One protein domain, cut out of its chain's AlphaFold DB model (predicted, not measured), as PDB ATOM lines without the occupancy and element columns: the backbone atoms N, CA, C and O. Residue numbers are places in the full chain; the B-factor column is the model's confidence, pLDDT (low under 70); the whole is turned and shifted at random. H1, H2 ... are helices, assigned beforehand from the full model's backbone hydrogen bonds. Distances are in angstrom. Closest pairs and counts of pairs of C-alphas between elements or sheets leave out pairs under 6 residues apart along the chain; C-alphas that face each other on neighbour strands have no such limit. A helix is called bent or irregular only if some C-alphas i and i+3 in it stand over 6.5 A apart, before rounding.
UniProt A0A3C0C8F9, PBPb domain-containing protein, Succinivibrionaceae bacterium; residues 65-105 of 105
ATOM      1  N   ILE A  65     -14.893 -38.694  16.479       92.81
ATOM      2  CA  ILE A  65     -15.827 -38.625  17.605       92.81
ATOM      3  C   ILE A  65     -16.691 -37.376  17.428       92.81
ATOM      4  O   ILE A  65     -16.181 -36.254  17.419       92.81
ATOM      5  N   VAL A  66     -18.004 -37.562  17.287       94.62
ATOM      6  CA  VAL A  66     -18.951 -36.447  17.162       94.62
ATOM      7  C   VAL A  66     -19.151 -35.787  18.527       94.62
ATOM      8  O   VAL A  66     -19.473 -36.450  19.509       94.62
ATOM      9  N   MET A  67     -18.976 -34.467  18.578       95.31
ATOM     10  CA  MET A  67     -19.088 -33.658  19.794       95.31
ATOM     11  C   MET A  67     -19.966 -32.423  19.554       95.31
ATOM     12  O   MET A  67     -20.162 -31.990  18.415       95.31
ATOM     13  N   ASN A  68     -20.504 -31.840  20.631       97.00
ATOM     14  CA  ASN A  68     -21.219 -30.567  20.546       97.00
ATOM     15  C   ASN A  68     -20.254 -29.469  20.073       97.00
ATOM     16  O   ASN A  68     -19.248 -29.210  20.730       97.00
ATOM     17  N   LYS A  69     -20.596 -28.799  18.966       95.69
ATOM     18  CA  LYS A  69     -19.770 -27.754  18.336       95.69
ATOM     19  C   LYS A  69     -19.416 -26.594  19.268       95.69
ATOM     20  O   LYS A  69     -18.393 -25.956  19.065       95.69
ATOM     21  N   ASN A  70     -20.248 -26.325  20.273       97.81
ATOM     22  CA  ASN A  70     -20.034 -25.222  21.209       97.81
ATOM     23  C   ASN A  70     -19.180 -25.624  22.422       97.81
ATOM     24  O   ASN A  70     -18.841 -24.764  23.228       97.81
ATOM     25  N   ASN A  71     -18.845 -26.909  22.586       97.69
ATOM     26  CA  ASN A  71     -18.029 -27.391  23.698       97.69
ATOM     27  C   ASN A  71     -16.568 -27.573  23.265       97.69
ATOM     28  O   ASN A  71     -16.071 -28.693  23.117       97.69
ATOM     29  N   THR A  72     -15.891 -26.450  23.033       97.00
ATOM     30  CA  THR A  72     -14.498 -26.427  22.569       97.00
ATOM     31  C   THR A  72     -13.528 -26.970  23.617       97.00
ATOM     32  O   THR A  72     -12.564 -27.640  23.262       97.00
ATOM     33  N   GLU A  73     -13.807 -26.762  24.906       97.75
ATOM     34  CA  GLU A  73     -12.974 -27.276  26.000       97.75
ATOM     35  C   GLU A  73     -12.904 -28.810  25.985       97.75
ATOM     36  O   GLU A  73     -11.814 -29.387  26.025       97.75
ATOM     37  N   LEU A  74     -14.054 -29.484  25.853       97.50
ATOM     38  CA  LEU A  74     -14.091 -30.941  25.736       97.50
ATOM     39  C   LEU A  74     -13.372 -31.418  24.471       97.50
ATOM     40  O   LEU A  74     -12.605 -32.378  24.535       97.50
ATOM     41  N   GLN A  75     -13.594 -30.746  23.340       97.44
ATOM     42  CA  GLN A  75     -12.941 -31.094  22.079       97.44
ATOM     43  C   GLN A  75     -11.413 -31.047  22.207       97.44
ATOM     44  O   GLN A  75     -10.726 -31.982  21.797       97.44
ATOM     45  N   GLU A  76     -10.872 -29.988  22.809       97.56
ATOM     46  CA  GLU A  76      -9.434 -29.857  23.031       97.56
ATOM     47  C   GLU A  76      -8.884 -30.924  23.980       97.56
ATOM     48  O   GLU A  76      -7.811 -31.476  23.732       97.56
ATOM     49  N   LEU A  77      -9.599 -31.223  25.068       97.88
ATOM     50  CA  LEU A  77      -9.196 -32.260  26.018       97.88
ATOM     51  C   LEU A  77      -9.143 -33.640  25.359       97.88
ATOM     52  O   LEU A  77      -8.161 -34.361  25.544       97.88
ATOM     53  N   VAL A  78     -10.160 -33.986  24.566       97.12
ATOM     54  CA  VAL A  78     -10.221 -35.254  23.827       97.12
ATOM     55  C   VAL A  78      -9.084 -35.339  22.811       97.12
ATOM     56  O   VAL A  78      -8.372 -36.341  22.797       97.12
ATOM     57  N   ASN A  79      -8.857 -34.284  22.023       96.44
ATOM     58  CA  ASN A  79      -7.777 -34.260  21.034       96.44
ATOM     59  C   ASN A  79      -6.401 -34.430  21.694       96.44
ATOM     60  O   ASN A  79      -5.652 -35.322  21.308       96.44
ATOM     61  N   ARG A  80      -6.107 -33.669  22.762       97.94
ATOM     62  CA  ARG A  80      -4.842 -33.811  23.510       97.94
ATOM     63  C   ARG A  80      -4.667 -35.209  24.104       97.94
ATOM     64  O   ARG A  80      -3.549 -35.712  24.165       97.94
ATOM     65  N   GLY A  81      -5.744 -35.826  24.588       97.62
ATOM     66  CA  GLY A  81      -5.710 -37.206  25.074       97.62
ATOM     67  C   GLY A  81      -5.392 -38.199  23.956       97.62
ATOM     68  O   GLY A  81      -4.578 -39.098  24.151       97.62
ATOM     69  N   PHE A  82      -5.992 -38.003  22.781       96.25
ATOM     70  CA  PHE A  82      -5.777 -38.851  21.614       96.25
ATOM     71  C   PHE A  82      -4.343 -38.756  21.076       96.25
ATOM     72  O   PHE A  82      -3.754 -39.776  20.722       96.25
ATOM     73  N   ASP A  83      -3.757 -37.557  21.070       97.25
ATOM     74  CA  ASP A  83      -2.362 -37.355  20.666       97.25
ATOM     75  C   ASP A  83      -1.401 -38.086  21.613       97.25
ATOM     76  O   ASP A  83      -0.537 -38.831  21.153       97.25
ATOM     77  N   LYS A  84      -1.625 -38.000  22.932       98.25
ATOM     78  CA  LYS A  84      -0.809 -38.717  23.927       98.25
ATOM     79  C   LYS A  84      -0.818 -40.231  23.725       98.25
ATOM     80  O   LYS A  84       0.245 -40.841  23.706       98.25
ATOM     81  N   ILE A  85      -1.998 -40.832  23.535       97.75
ATOM     82  CA  ILE A  85      -2.092 -42.293  23.350       97.75
ATOM     83  C   ILE A  85      -1.527 -42.760  22.005       97.75
ATOM     84  O   ILE A  85      -1.233 -43.940  21.825       97.75
ATOM     85  N   LYS A  86      -1.421 -41.863  21.019       96.06
ATOM     86  CA  LYS A  86      -0.719 -42.158  19.770       96.06
ATOM     87  C   LYS A  86       0.788 -42.117  19.977       96.06
ATOM     88  O   LYS A  86       1.468 -43.042  19.543       96.06
ATOM     89  N   GLU A  87       1.289 -41.075  20.637       97.81
ATOM     90  CA  GLU A  87       2.715 -40.884  20.913       97.81
ATOM     91  C   GLU A  87       3.303 -42.011  21.770       97.81
ATOM     92  O   GLU A  87       4.401 -42.487  21.487       97.81
ATOM     93  N   ASP A  88       2.570 -42.475  22.786       97.81
ATOM     94  CA  ASP A  88       3.028 -43.542  23.686       97.81
ATOM     95  C   ASP A  88       2.771 -44.970  23.159       97.81
ATOM     96  O   ASP A  88       3.158 -45.955  23.792       97.81
ATOM     97  N   GLY A  89       2.139 -45.096  21.988       97.31
ATOM     98  CA  GLY A  89       1.852 -46.370  21.332       97.31
ATOM     99  C   GLY A  89       0.634 -47.129  21.868       97.31
ATOM    100  O   GLY A  89       0.292 -48.178  21.313       97.31
ATOM    101  N   THR A  90      -0.072 -46.619  22.880       97.62
ATOM    102  CA  THR A  90      -1.305 -47.230  23.410       97.62
ATOM    103  C   THR A  90      -2.359 -47.403  22.318       97.62
ATOM    104  O   THR A  90      -3.026 -48.437  22.245       97.62
ATOM    105  N   TYR A  91      -2.488 -46.423  21.421       94.94
ATOM    106  CA  TYR A  91      -3.398 -46.501  20.282       94.94
ATOM    107  C   TYR A  91      -3.079 -47.709  19.397       94.94
ATOM    108  O   TYR A  91      -3.979 -48.480  19.063       94.94
ATOM    109  N   GLN A  92      -1.801 -47.916  19.064       93.75
ATOM    110  CA  GLN A  92      -1.386 -49.046  18.238       93.75
ATOM    111  C   GLN A  92      -1.642 -50.377  18.946       93.75
ATOM    112  O   GLN A  92      -2.106 -51.316  18.314       93.75
ATOM    113  N   GLN A  93      -1.419 -50.463  20.261       95.19
ATOM    114  CA  GLN A  93      -1.729 -51.675  21.032       95.19
ATOM    115  C   GLN A  93      -3.225 -52.015  20.996       95.19
ATOM    116  O   GLN A  93      -3.597 -53.181  20.863       95.19
ATOM    117  N   ILE A  94      -4.091 -51.000  21.098       92.00
ATOM    118  CA  ILE A  94      -5.543 -51.175  20.985       92.00
ATOM    119  C   ILE A  94      -5.917 -51.607  19.566       92.00
ATOM    120  O   ILE A  94      -6.685 -52.555  19.417       92.00
ATOM    121  N   TYR A  95      -5.370 -50.950  18.539       87.62
ATOM    122  CA  TYR A  95      -5.604 -51.328  17.145       87.62
ATOM    123  C   TYR A  95      -5.185 -52.781  16.898       87.62
ATOM    124  O   TYR A  95      -5.979 -53.585  16.415       87.62
ATOM    125  N   ASP A  96      -3.977 -53.144  17.325       88.31
ATOM    126  CA  ASP A  96      -3.412 -54.472  17.127       88.31
ATOM    127  C   ASP A  96      -4.260 -55.557  17.788       88.31
ATOM    128  O   ASP A  96      -4.526 -56.597  17.182       88.31
ATOM    129  N   LYS A  97      -4.736 -55.294  19.010       85.81
ATOM    130  CA  LYS A  97      -5.599 -56.212  19.759       85.81
ATOM    131  C   LYS A  97      -6.867 -56.588  18.990       85.81
ATOM    132  O   LYS A  97      -7.332 -57.718  19.127       85.81
ATOM    133  N   TRP A  98      -7.442 -55.654  18.234       82.00
ATOM    134  CA  TRP A  98      -8.717 -55.864  17.549       82.00
ATOM    135  C   TRP A  98      -8.573 -56.202  16.061       82.00
ATOM    136  O   TRP A  98      -9.444 -56.891  15.530       82.00
ATOM    137  N   PHE A  99      -7.501 -55.755  15.395       76.38
ATOM    138  CA  PHE A  99      -7.429 -55.760  13.928       76.38
ATOM    139  C   PHE A  99      -6.160 -56.372  13.318       76.38
ATOM    140  O   PHE A  99      -6.224 -56.811  12.176       76.38
ATOM    141  N   LYS A 100      -5.035 -56.505  14.038       71.94
ATOM    142  CA  LYS A 100      -3.771 -56.982  13.427       71.94
ATOM    143  C   LYS A 100      -3.833 -58.401  12.868       71.94
ATOM    144  O   LYS A 100      -3.196 -58.688  11.865       71.94
ATOM    145  N   ASN A 101      -4.645 -59.275  13.458       63.19
ATOM    146  CA  ASN A 101      -4.832 -60.633  12.937       63.19
ATOM    147  C   ASN A 101      -5.752 -60.694  11.698       63.19
ATOM    148  O   ASN A 101      -5.980 -61.783  11.180       63.19
ATOM    149  N   ASN A 102      -6.291 -59.554  11.246       55.09
ATOM    150  CA  ASN A 102      -7.244 -59.456  10.136       55.09
ATOM    151  C   ASN A 102      -6.677 -58.747   8.894       55.09
ATOM    152  O   ASN A 102      -7.364 -58.711   7.878       55.09
ATOM    153  N   ASP A 103      -5.465 -58.184   8.969       48.78
ATOM    154  CA  ASP A 103      -4.826 -57.448   7.865       48.78
ATOM    155  C   ASP A 103      -3.759 -58.285   7.112       48.78
ATOM    156  O   ASP A 103      -3.184 -57.808   6.138       48.78
ATOM    157  N   GLU A 104      -3.490 -59.533   7.528       35.12
ATOM    158  CA  GLU A 104      -2.436 -60.403   6.957       35.12
ATOM    159  C   GLU A 104      -2.913 -61.494   5.969       35.12
ATOM    160  O   GLU A 104      -2.159 -62.428   5.685       35.12
ATOM    161  N   LYS A 105      -4.118 -61.412   5.396       35.47
ATOM    162  CA  LYS A 105      -4.508 -62.305   4.289       35.47
ATOM    163  C   LYS A 105      -5.311 -61.599   3.220       35.47
ATOM    164  O   LYS A 105      -6.272 -60.904   3.612       35.47
TER     165      LYS A 105
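AT A GLANCE: This is residues 65 to 105 of the 105 residues of the protein "PBPb domain-containing protein" of Succinivibrionaceae bacterium (UniProt A0A3C0C8F9). Two helices, H1 and then H2, meet near their ends at a tight turn and make a wide, open V. Before H1, residues 65 to 71 form a tail that folds back from the far end of H1, on the open side of the V. The printed part has 41 residues, two named helices and no named strand, and is all helix. It is only just extended, close to loose, with a radius of gyration of the C-alphas of 13.9 A and spans of 43 by 21 by 10 A.

HOW THE PARTS SIT: H1, residues 72 to 87, and H2, residues 90 to 102, are close but not clearly touching; their closest C-alphas, those of Ile 85 and Tyr 91, are 5.4 A apart. They run the same way at a steep tilt of 67 degrees. In H1 every O i to N i+4 pair is within hydrogen-bond range; in H2, 7 of 9 are.

IN THESE COORDINATES: H1 measures 22.5 A from C-alpha 72 at (-14.498, -26.427, 22.569) to C-alpha 87. H2 measures 19.0 A and ends with C-alpha 102 at (-7.244, -59.456, 10.136); it is irregular, with C-alphas 98 and 101 7.7 A apart.

THE WHOLE: The two C-alphas farthest apart, those of Asn 70 and Lys 105, are 43.6 A apart. The printed part has no cut. Residues 101 to 105 have pLDDT under 70.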